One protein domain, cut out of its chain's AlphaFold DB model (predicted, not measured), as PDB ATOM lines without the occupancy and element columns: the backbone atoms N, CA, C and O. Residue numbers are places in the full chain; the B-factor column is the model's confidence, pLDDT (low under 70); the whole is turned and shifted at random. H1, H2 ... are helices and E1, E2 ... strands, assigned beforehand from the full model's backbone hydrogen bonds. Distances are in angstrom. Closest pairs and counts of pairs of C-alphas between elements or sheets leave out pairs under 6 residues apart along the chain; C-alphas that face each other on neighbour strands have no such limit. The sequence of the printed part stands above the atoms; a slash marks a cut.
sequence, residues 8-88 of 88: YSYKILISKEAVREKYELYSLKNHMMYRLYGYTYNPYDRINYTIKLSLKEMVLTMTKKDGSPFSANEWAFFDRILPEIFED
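Overview. This is residues 8 to 88 of the 88 residues of an uncharacterized protein of Enterococcus gallinarum (UniProt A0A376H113). A small antiparallel sheet of three strands, E1, E3 and E2, makes a wall with H3 over one face at its E1 edge and the other face bare, while H2 and H1 lie on the same side of the wall as H3 without covering it. H3, the longest helix, slants over edge strand E1, H2 grazes the sheet with residues 25 to 29, and H1 sits near the last residues of H3. The printed part has 81 residues, with three named helices and three named strands in the order E1 H1 H2 E2 E3 H3; the sheet's order is E1 E3 E2, and the class is mixed, helices and strands. The whole is compact, with a radius of gyration of the C-alphas of 12.5 A, and its C-alphas span 31 by 26 by 19 A.

Arrangement. Start at the inner strand E3, residues 59 to 64. On one side it is antiparallel to E1, residues 8 to 11, at 169 degrees; look for N 10 and O 60, 2.8 A apart. On its other side is E2, residues 49 to 54, antiparallel at 161 degrees, with N 52 and O 61 within hydrogen-bond range at 2.9 A; E2 and E3 form a hairpin. H3, residues 72 to 86, is on the sheet over E1, at a height over the sheet of 9.4 A; its line and that of E1 stand at 30.5 degrees on the local plane, only just slantwise. The closest C-alphas of E1 and H3 are those of Tyr 8 and Trp 75, 7.2 A apart. H2, residues 25 to 37, only grazes the sheet. H2 and H3 only just touch, with 3 pairs of C-alphas within 8 A, made by residues 81 to 85 of H3 alone; the closest are Met 32 and Ile 81, 7.4 A, at a steep tilt of 48 degrees, opposite ways. H1, residues 16 to 22, is not on the sheet and is apart from H2. H1 only just touches H3, with 3 pairs of C-alphas within 8 A, at residues 85 to 86 of H3 alone; Val 19 and Phe 86 are closest, their C-alphas 7.1 A apart, and the lines are about perpendicular at 83 degrees. E1, H1 H2 and E2 form a split strand-helix-strand unit, two strands running the same way with E3 between them, and its crossover is right-handed. Every O i to N i+4 pair is within hydrogen-bond range in H1 and H2, and 8 of 11 are in H3.

Along the chain. Find C-alpha 8 at (19.339, 12.140, 55.934), where E1 begins. E2 measures 16.2 A and E3 16.9 A from first to last C-alpha. H2 runs 18.0 A from C-alpha 25 at (3.621, 13.095, 51.211). H3 runs 21.8 A to C-alpha 86 at (11.202, 21.177, 45.400).

Size, cuts and confidence. The C-alphas of Glu 17 and Ser 68 are farthest apart, 33.5 A. The printed part has no cut, and the one long link is H2 to E2, 11 residues. The mean pLDDT of the printed part is 87.0, and residue 88, the chain's last, is under 70.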
ATOM      1  N   TYR A   8      19.152  11.320  57.117       93.06
ATOM      2  CA  TYR A   8      19.339  12.140  55.934       93.06
ATOM      3  C   TYR A   8      18.520  13.422  56.103       93.06
ATOM      4  O   TYR A   8      17.371  13.363  56.545       93.06
ATOM      5  N   SER A   9      19.100  14.568  55.758       92.88
ATOM      6  CA  SER A   9      18.430  15.865  55.842       92.88
ATOM      7  C   SER A   9      18.677  16.654  54.569       92.88
ATOM      8  O   SER A   9      19.824  16.799  54.155       92.88
ATOM      9  N   TYR A  10      17.614  17.221  54.013       93.12
ATOM     10  CA  TYR A  10      17.657  18.090  52.847       93.12
ATOM     11  C   TYR A  10      17.024  19.435  53.189       93.12
ATOM     12  O   TYR A  10      15.908  19.500  53.714       93.12
ATOM     13  N   LYS A  11      17.767  20.512  52.929       93.31
ATOM     14  CA  LYS A  11      17.283  21.879  53.108       93.31
ATOM     15  C   LYS A  11      16.508  22.272  51.860       93.31
ATOM     16  O   LYS A  11      17.071  22.290  50.776       93.31
ATOM     17  N   ILE A  12      15.240  22.606  52.038       91.75
ATOM     18  CA  ILE A  12      14.359  23.013  50.952       91.75
ATOM     19  C   ILE A  12      14.620  24.488  50.649       91.75
ATOM     20  O   ILE A  12      14.598  25.322  51.558       91.75
ATOM     21  N   LEU A  13      14.888  24.797  49.383       90.06
ATOM     22  CA  LEU A  13      15.327  26.126  48.944       90.06
ATOM     23  C   LEU A  13      14.210  26.994  48.339       90.06
ATOM     24  O   LEU A  13      14.479  28.109  47.903       90.06
ATOM     25  N   ILE A  14      12.960  26.527  48.367       87.31
ATOM     26  CA  ILE A  14      11.776  27.287  47.930       87.31
ATOM     27  C   ILE A  14      10.985  27.886  49.101       87.31
ATOM     28  O   ILE A  14      11.223  27.548  50.259       87.31
ATOM     29  N   SER A  15      10.041  28.788  48.808       87.62
ATOM     30  CA  SER A  15       9.186  29.421  49.823       87.62
ATOM     31  C   SER A  15       8.272  28.410  50.522       87.62
ATOM     32  O   SER A  15       7.933  27.356  49.985       87.62
ATOM     33  N   LYS A  16       7.829  28.739  51.738       88.44
ATOM     34  CA  LYS A  16       6.923  27.883  52.518       88.44
ATOM     35  C   LYS A  16       5.579  27.679  51.816       88.44
ATOM     36  O   LYS A  16       4.987  26.608  51.927       88.44
ATOM     37  N   GLU A  17       5.103  28.707  51.127       87.69
ATOM     38  CA  GLU A  17       3.886  28.694  50.322       87.69
ATOM     39  C   GLU A  17       4.037  27.704  49.164       87.69
ATOM     40  O   GLU A  17       3.241  26.775  49.067       87.69
ATOM     41  N   ALA A  18       5.129  27.799  48.399       86.12
ATOM     42  CA  ALA A  18       5.423  26.859  47.318       86.12
ATOM     43  C   ALA A  18       5.580  25.419  47.834       86.12
ATOM     44  O   ALA A  18       5.103  24.478  47.206       86.12
ATOM     45  N   VAL A  19       6.182  25.221  49.017       86.25
ATOM     46  CA  VAL A  19       6.246  23.889  49.637       86.25
ATOM     47  C   VAL A  19       4.856  23.371  49.967       86.25
ATOM     48  O   VAL A  19       4.608  22.197  49.762       86.25
ATOM     49  N   ARG A  20       3.934  24.192  50.475       84.56
ATOM     50  CA  ARG A  20       2.569  23.725  50.778       84.56
ATOM     51  C   ARG A  20       1.799  23.309  49.529       84.56
ATOM     52  O   ARG A  20       0.962  22.422  49.629       84.56
ATOM     53  N   GLU A  21       2.081  23.942  48.398       81.62
ATOM     54  CA  GLU A  21       1.462  23.615  47.113       81.62
ATOM     55  C   GLU A  21       2.084  22.364  46.478       81.62
ATOM     56  O   GLU A  21       1.355  21.517  45.969       81.62
ATOM     57  N   LYS A  22       3.416  22.213  46.546       78.44
ATOM     58  CA  LYS A  22       4.148  21.082  45.945       78.44
ATOM     59  C   LYS A  22       4.220  19.841  46.851       78.44
ATOM     60  O   LYS A  22       4.277  18.712  46.366       78.44
ATOM     61  N   TYR A  23       4.261  20.015  48.174       79.19
ATOM     62  CA  TYR A  23       4.470  18.919  49.123       79.19
ATOM     63  C   TYR A  23       3.166  18.215  49.468       79.19
ATOM     64  O   TYR A  23       2.432  18.585  50.387       79.19
ATOM     65  N   GLU A  24       2.977  17.082  48.813       82.75
ATOM     66  CA  GLU A  24       2.082  16.037  49.265       82.75
ATOM     67  C   GLU A  24       2.915  14.784  49.566       82.75
ATOM     68  O   GLU A  24       3.649  14.278  48.715       82.75
ATOM     69  N   LEU A  25       2.822  14.256  50.794       80.94
ATOM     70  CA  LEU A  25       3.621  13.095  51.211       80.94
ATOM     71  C   LEU A  25       3.397  11.881  50.295       80.94
ATOM     72  O   LEU A  25       4.326  11.104  50.075       80.94
ATOM     73  N   TYR A  26       2.177  11.710  49.781       78.31
ATOM     74  CA  TYR A  26       1.862  10.655  48.822       78.31
ATOM     75  C   TYR A  26       2.617  10.859  47.503       78.31
ATOM     76  O   TYR A  26       3.321   9.946  47.073       78.31
ATOM     77  N   SER A  27       2.568  12.063  46.924       81.94
ATOM     78  CA  SER A  27       3.326  12.425  45.718       81.94
ATOM     79  C   SER A  27       4.841  12.254  45.882       81.94
ATOM     80  O   SER A  27       5.480  11.672  45.007       81.94
ATOM     81  N   LEU A  28       5.422  12.645  47.024       84.81
ATOM     82  CA  LEU A  28       6.849  12.420  47.309       84.81
ATOM     83  C   LEU A  28       7.194  10.925  47.334       84.81
ATOM     84  O   LEU A  28       8.140  10.487  46.682       84.81
ATOM     85  N   LYS A  29       6.412  10.124  48.066       84.81
ATOM     86  CA  LYS A  29       6.589   8.665  48.109       84.81
ATOM     87  C   LYS A  29       6.463   8.050  46.720       84.81
ATOM     88  O   LYS A  29       7.272   7.202  46.359       84.81
ATOM     89  N   ASN A  30       5.490   8.508  45.942       85.00
ATOM     90  CA  ASN A  30       5.273   8.060  44.580       85.00
ATOM     91  C   ASN A  30       6.466   8.357  43.675       85.00
ATOM     92  O   ASN A  30       7.000   7.442  43.052       85.00
ATOM     93  N   HIS A  31       6.944   9.599  43.677       86.06
ATOM     94  CA  HIS A  31       8.114   9.994  42.903       86.06
ATOM     95  C   HIS A  31       9.348   9.167  43.295       86.06
ATOM     96  O   HIS A  31      10.043   8.633  42.433       86.06
ATOM     97  N   MET A  32       9.588   8.973  44.594       85.75
ATOM     98  CA  MET A  32      10.694   8.143  45.075       85.75
ATOM     99  C   MET A  32      10.603   6.693  44.589       85.75
ATOM    100  O   MET A  32      11.593   6.151  44.102       85.75
ATOM    101  N   MET A  33       9.435   6.062  44.720       84.44
ATOM    102  CA  MET A  33       9.229   4.670  44.307       84.44
ATOM    103  C   MET A  33       9.366   4.512  42.796       84.44
ATOM    104  O   MET A  33      10.047   3.594  42.340       84.44
ATOM    105  N   TYR A  34       8.831   5.463  42.031       86.56
ATOM    106  CA  TYR A  34       8.993   5.496  40.585       86.56
ATOM    107  C   TYR A  34      10.469   5.602  40.184       86.56
ATOM    108  O   TYR A  34      10.938   4.841  39.340       86.56
ATOM    109  N   ARG A  35      11.250   6.469  40.844       86.69
ATOM    110  CA  ARG A  35      12.691   6.620  40.576       86.69
ATOM    111  C   ARG A  35      13.539   5.434  41.047       86.69
ATOM    112  O   ARG A  35      14.611   5.222  40.485       86.69
ATOM    113  N   LEU A  36      13.099   4.689  42.064       82.12
ATOM    114  CA  LEU A  36      13.809   3.508  42.579       82.12
ATOM    115  C   LEU A  36      13.503   2.237  41.788       82.12
ATOM    116  O   LEU A  36      14.403   1.434  41.554       82.12
ATOM    117  N   TYR A  37      12.241   2.040  41.424       82.31
ATOM    118  CA  TYR A  37      11.734   0.741  40.986       82.31
ATOM    119  C   TYR A  37      10.972   0.792  39.657       82.31
ATOM    120  O   TYR A  37      10.580  -0.255  39.146       82.31
ATOM    121  N   GLY A  38      10.758   1.980  39.083       83.06
ATOM    122  CA  GLY A  38      10.087   2.152  37.792       83.06
ATOM    123  C   GLY A  38       8.568   1.982  37.835       83.06
ATOM    124  O   GLY A  38       7.950   1.841  36.782       83.06
ATOM    125  N   TYR A  39       7.956   1.984  39.023       81.62
ATOM    126  CA  TYR A  39       6.511   1.823  39.181       81.62
ATOM    127  C   TYR A  39       5.907   2.842  40.155       81.62
ATOM    128  O   TYR A  39       6.583   3.369  41.040       81.62
ATOM    129  N   THR A  40       4.623   3.135  39.958       81.31
ATOM    130  CA  THR A  40       3.846   4.066  40.785       81.31
ATOM    131  C   THR A  40       3.601   3.470  42.167       81.31
ATOM    132  O   THR A  40       3.129   2.340  42.276       81.31
ATOM    133  N   TYR A  41       3.867   4.240  43.218       79.38
ATOM    134  CA  TYR A  41       3.597   3.845  44.595       79.38
ATOM    135  C   TYR A  41       2.134   3.454  44.788       79.38
ATOM    136  O   TYR A  41       1.210   4.213  44.490       79.38
ATOM    137  N   ASN A  42       1.951   2.274  45.357       77.75
ATOM    138  CA  ASN A  42       0.708   1.775  45.893       77.75
ATOM    139  C   ASN A  42       0.703   1.991  47.422       77.75
ATOM    140  O   ASN A  42       1.716   1.741  48.075       77.75
ATOM    141  N   PRO A  43      -0.421   2.388  48.047       75.81
ATOM    142  CA  PRO A  43      -0.537   2.475  49.506       75.81
ATOM    143  C   PRO A  43      -0.056   1.236  50.287       75.81
ATOM    144  O   PRO A  43       0.376   1.373  51.433       75.81
ATOM    145  N   TYR A  44      -0.110   0.042  49.684       77.62
ATOM    146  CA  TYR A  44       0.361  -1.211  50.284       77.62
ATOM    147  C   TYR A  44       1.877  -1.439  50.167       77.62
ATOM    148  O   TYR A  44       2.408  -2.342  50.824       77.62
ATOM    149  N   ASP A  45       2.595  -0.634  49.379       78.75
ATOM    150  CA  ASP A  45       4.043  -0.752  49.247       78.75
ATOM    151  C   ASP A  45       4.752  -0.407  50.557       78.75
ATOM    152  O   ASP A  45       4.517   0.618  51.214       78.75
ATOM    153  N   ARG A  46       5.711  -1.261  50.916       76.75
ATOM    154  CA  ARG A  46       6.544  -1.061  52.096       76.75
ATOM    155  C   ARG A  46       7.676  -0.096  51.779       76.75
ATOM    156  O   ARG A  46       8.690  -0.470  51.206       76.75
ATOM    157  N   ILE A  47       7.536   1.139  52.249       82.56
ATOM    158  CA  ILE A  47       8.644   2.097  52.269       82.56
ATOM    159  C   ILE A  47       9.451   1.897  53.554       82.56
ATOM    160  O   ILE A  47       8.910   2.012  54.663       82.56
ATOM    161  N   ASN A  48      10.751   1.636  53.403       87.06
ATOM    162  CA  ASN A  48      11.698   1.394  54.502       87.06
ATOM    163  C   ASN A  48      12.165   2.675  55.210       87.06
ATOM    164  O   ASN A  48      13.004   2.624  56.106       87.06
ATOM    165  N   TYR A  49      11.597   3.820  54.839       88.75
ATOM    166  CA  TYR A  49      11.957   5.135  55.349       88.75
ATOM    167  C   TYR A  49      10.791   5.785  56.102       88.75
ATOM    168  O   TYR A  49       9.622   5.649  55.730       88.75
ATOM    169  N   THR A  50      11.122   6.519  57.156       90.69
ATOM    170  CA  THR A  50      10.257   7.528  57.769       90.69
ATOM    171  C   THR A  50      10.639   8.875  57.181       90.69
ATOM    172  O   THR A  50      11.814   9.229  57.211       90.69
ATOM    173  N   ILE A  51       9.666   9.621  56.662       90.81
ATOM    174  CA  ILE A  51       9.867  10.930  56.033       90.81
ATOM    175  C   ILE A  51       9.143  11.978  56.880       90.81
ATOM    176  O   ILE A  51       7.964  11.804  57.194       90.81
ATOM    177  N   LYS A  52       9.838  13.049  57.270       91.62
ATOM    178  CA  LYS A  52       9.280  14.150  58.065       91.62
ATOM    179  C   LYS A  52       9.665  15.491  57.459       91.62
ATOM    180  O   LYS A  52      10.841  15.745  57.228       91.62
ATOM    181  N   LEU A  53       8.679  16.364  57.283       90.94
ATOM    182  CA  LEU A  53       8.874  17.733  56.822       90.94
ATOM    183  C   LEU A  53       8.700  18.720  57.982       90.94
ATOM    184  O   LEU A  53       7.644  18.757  58.613       90.94
ATOM    185  N   SER A  54       9.712  19.551  58.225       90.94
ATOM    186  CA  SER A  54       9.637  20.709  59.119       90.94
ATOM    187  C   SER A  54       9.441  21.975  58.287       90.94
ATOM    188  O   SER A  54      10.392  22.502  57.717       90.94
ATOM    189  N   LEU A  55       8.209  22.499  58.232       89.31
ATOM    190  CA  LEU A  55       7.916  23.778  57.557       89.31
ATOM    191  C   LEU A  55       8.450  25.007  58.311       89.31
ATOM    192  O   LEU A  55       8.452  26.107  57.769       89.31
ATOM    193  N   LYS A  56       8.829  24.852  59.587       91.06
ATOM    194  CA  LYS A  56       9.452  25.928  60.371       91.06
ATOM    195  C   LYS A  56      10.921  26.088  59.989       91.06
ATOM    196  O   LYS A  56      11.397  27.207  59.864       91.06
ATOM    197  N   GLU A  57      11.619  24.970  59.828       93.31
ATOM    198  CA  GLU A  57      13.051  24.953  59.511       93.31
ATOM    199  C   GLU A  57      13.312  24.846  58.006       93.31
ATOM    200  O   GLU A  57      14.446  25.029  57.578       93.31
ATOM    201  N   MET A  58      12.270  24.576  57.211       93.50
ATOM    202  CA  MET A  58      12.354  24.299  55.774       93.50
ATOM    203  C   MET A  58      13.306  23.133  55.483       93.50
ATOM    204  O   MET A  58      14.174  23.201  54.617       93.50
ATOM    205  N   VAL A  59      13.150  22.049  56.249       93.94
ATOM    206  CA  VAL A  59      13.989  20.850  56.151       93.94
ATOM    207  C   VAL A  59      13.120  19.605  56.021       93.94
ATOM    208  O   VAL A  59      12.206  19.379  56.821       93.94
ATOM    209  N   LEU A  60      13.445  18.770  55.036       92.94
ATOM    210  CA  LEU A  60      12.979  17.394  54.941       92.94
ATOM    211  C   LEU A  60      13.996  16.483  55.630       92.94
ATOM    212  O   LEU A  60      15.189  16.550  55.346       92.94
ATOM    213  N   THR A  61      13.531  15.614  56.520       94.12
ATOM    214  CA  THR A  61      14.362  14.598  57.170       94.12
ATOM    215  C   THR A  61      13.854  13.205  56.855       94.12
ATOM    216  O   THR A  61      12.646  12.966  56.761       94.12
ATOM    217  N   MET A  62      14.789  12.276  56.704       93.56
ATOM    218  CA  MET A  62      14.511  10.877  56.434       93.56
ATOM    219  C   MET A  62      15.339   9.981  57.344       93.56
ATOM    220  O   MET A  62      16.526  10.222  57.561       93.56
ATOM    221  N   THR A  63      14.722   8.921  57.854       94.44
ATOM    222  CA  THR A  63      15.399   7.872  58.629       94.44
ATOM    223  C   THR A  63      14.985   6.502  58.135       94.44
ATOM    224  O   THR A  63      13.853   6.317  57.688       94.44
ATOM    225  N   LYS A  64      15.880   5.519  58.226       92.44
ATOM    226  CA  LYS A  64      15.505   4.128  57.968       92.44
ATOM    227  C   LYS A  64      14.725   3.564  59.146       92.44
ATOM    228  O   LYS A  64      15.077   3.791  60.302       92.44
ATOM    229  N   LYS A  65      13.658   2.821  58.856       91.50
ATOM    230  CA  LYS A  65      12.804   2.191  59.877       91.50
ATOM    231  C   LYS A  65      13.534   1.109  60.672       91.50
ATOM    232  O   LYS A  65      13.180   0.878  61.819       91.50
ATOM    233  N   ASP A  66      14.541   0.479  60.076       90.88
ATOM    234  CA  ASP A  66      15.394  -0.521  60.726       90.88
ATOM    235  C   ASP A  66      16.514   0.094  61.589       90.88
ATOM    236  O   ASP A  66      17.266  -0.634  62.231       90.88
ATOM    237  N   GLY A  67      16.642   1.427  61.611       89.00
ATOM    238  CA  GLY A  67      17.679   2.144  62.357       89.00
ATOM    239  C   GLY A  67      19.087   2.043  61.760       89.00
ATOM    240  O   GLY A  67      20.033   2.574  62.344       89.00
ATOM    241  N   SER A  68      19.252   1.393  60.604       90.75
ATOM    242  CA  SER A  68      20.548   1.288  59.941       90.75
ATOM    243  C   SER A  68      20.986   2.641  59.347       90.75
ATOM    244  O   SER A  68      20.158   3.511  59.060       90.75
ATOM    245  N   PRO A  69      22.299   2.880  59.172       91.81
ATOM    246  CA  PRO A  69      22.775   4.086  58.507       91.81
ATOM    247  C   PRO A  69      22.471   4.060  57.002       91.81
ATOM    248  O   PRO A  69      22.389   3.006  56.364       91.81
ATOM    249  N   PHE A  70      22.369   5.244  56.409       90.38
ATOM    250  CA  PHE A  70      22.294   5.402  54.961       90.38
ATOM    251  C   PHE A  70      23.651   5.118  54.305       90.38
ATOM    252  O   PHE A  70      24.698   5.620  54.738       90.38
ATOM    253  N   SER A  71      23.621   4.324  53.238       91.12
ATOM    254  CA  SER A  71      24.756   4.071  52.352       91.12
ATOM    255  C   SER A  71      25.028   5.277  51.450       91.12
ATOM    256  O   SER A  71      24.145   6.097  51.214       91.12
ATOM    257  N   ALA A  72      26.244   5.382  50.907       90.44
ATOM    258  CA  ALA A  72      26.607   6.482  50.006       90.44
ATOM    259  C   ALA A  72      25.690   6.570  48.771       90.44
ATOM    260  O   ALA A  72      25.354   7.668  48.337       90.44
ATOM    261  N   ASN A  73      25.242   5.423  48.254       90.25
ATOM    262  CA  ASN A  73      24.339   5.364  47.105       90.25
ATOM    263  C   ASN A  73      22.957   5.929  47.443       90.25
ATOM    264  O   ASN A  73      22.371   6.626  46.625       90.25
ATOM    265  N   GLU A  74      22.450   5.665  48.650       90.00
ATOM    266  CA  GLU A  74      21.176   6.234  49.099       90.00
ATOM    267  C   GLU A  74      21.277   7.749  49.285       90.00
ATOM    268  O   GLU A  74      20.387   8.468  48.846       90.00
ATOM    269  N   TRP A  75      22.379   8.241  49.867       91.25
ATOM    270  CA  TRP A  75      22.639   9.683  49.966       91.25
ATOM    271  C   TRP A  75      22.622  10.348  48.586       91.25
ATOM    272  O   TRP A  75      21.828  11.256  48.360       91.25
ATOM    273  N   ALA A  76      23.428   9.838  47.650       91.69
ATOM    274  CA  ALA A  76      23.498  10.371  46.291       91.69
ATOM    275  C   ALA A  76      22.152  10.283  45.552       91.69
ATOM    276  O   ALA A  76      21.811  11.160  44.763       91.69
ATOM    277  N   PHE A  77      21.373   9.231  45.811       90.50
ATOM    278  CA  PHE A  77      20.036   9.086  45.252       90.50
ATOM    279  C   PHE A  77      19.085  10.182  45.754       90.50
ATOM    280  O   PHE A  77      18.427  10.821  44.933       90.50
ATOM    281  N   PHE A  78      19.032  10.438  47.065       91.12
ATOM    282  CA  PHE A  78      18.174  11.489  47.622       91.12
ATOM    283  C   PHE A  78      18.618  12.892  47.200       91.12
ATOM    284  O   PHE A  78      17.772  13.691  46.804       91.12
ATOM    285  N   ASP A  79      19.929  13.153  47.183       91.25
ATOM    286  CA  ASP A  79      20.490  14.431  46.724       91.25
ATOM    287  C   ASP A  79      20.115  14.740  45.269       91.25
ATOM    288  O   ASP A  79      20.004  15.903  44.895       91.25
ATOM    289  N   ARG A  80      19.887  13.708  44.449       90.69
ATOM    290  CA  ARG A  80      19.452  13.874  43.061       90.69
ATOM    291  C   ARG A  80      17.952  14.132  42.929       90.69
ATOM    292  O   ARG A  80      17.568  14.998  42.159       90.69
ATOM    293  N   ILE A  81      17.105  13.370  43.625       89.69
ATOM    294  CA  ILE A  81      15.649  13.414  43.382       89.69
ATOM    295  C   ILE A  81      14.930  14.531  44.140       89.69
ATOM    296  O   ILE A  81      13.860  14.950  43.718       89.69
ATOM    297  N   LEU A  82      15.445  14.973  45.292       89.69
ATOM    298  CA  LEU A  82      14.739  15.965  46.106       89.69
ATOM    299  C   LEU A  82      14.707  17.349  45.443       89.69
ATOM    300  O   LEU A  82      13.632  17.954  45.452       89.69
ATOM    301  N   PRO A  83      15.790  17.825  44.795       89.06
ATOM    302  CA  PRO A  83      15.723  19.036  43.983       89.06
ATOM    303  C   PRO A  83      14.660  18.966  42.883       89.06
ATOM    304  O   PRO A  83      13.931  19.932  42.709       89.06
ATOM    305  N   GLU A  84      14.479  17.819  42.216       86.62
ATOM    306  CA  GLU A  84      13.444  17.645  41.172       86.62
ATOM    307  C   GLU A  84      12.010  17.841  41.700       86.62
ATOM    308  O   GLU A  84      11.096  18.084  40.929       86.62
ATOM    309  N   ILE A  85      11.784  17.722  43.011       84.69
ATOM    310  CA  ILE A  85      10.454  17.891  43.617       84.69
ATOM    311  C   ILE A  85      10.258  19.319  44.125       84.69
ATOM    312  O   ILE A  85       9.157  19.868  44.070       84.69
ATOM    313  N   PHE A  86      11.311  19.908  44.691       84.62
ATOM    314  CA  PHE A  86      11.202  21.177  45.400       84.62
ATOM    315  C   PHE A  86      11.676  22.373  44.580       84.62
ATOM    316  O   PHE A  86      11.129  23.450  44.771       84.62
ATOM    317  N   GLU A  87      12.636  22.213  43.677       80.88
ATOM    318  CA  GLU A  87      13.331  23.320  43.000       80.88
ATOM    319  C   GLU A  87      12.967  23.483  41.514       80.88
ATOM    320  O   GLU A  87      13.538  24.358  40.873       80.88
ATOM    321  N   ASP A  88      12.002  22.698  41.010       61.94
ATOM    322  CA  ASP A  88      11.339  22.886  39.699       61.94
ATOM    323  C   ASP A  88      11.077  24.362  39.356       61.94
ATOM    324  O   ASP A  88      10.362  25.015  40.170       61.94
TER     325      ASP A  88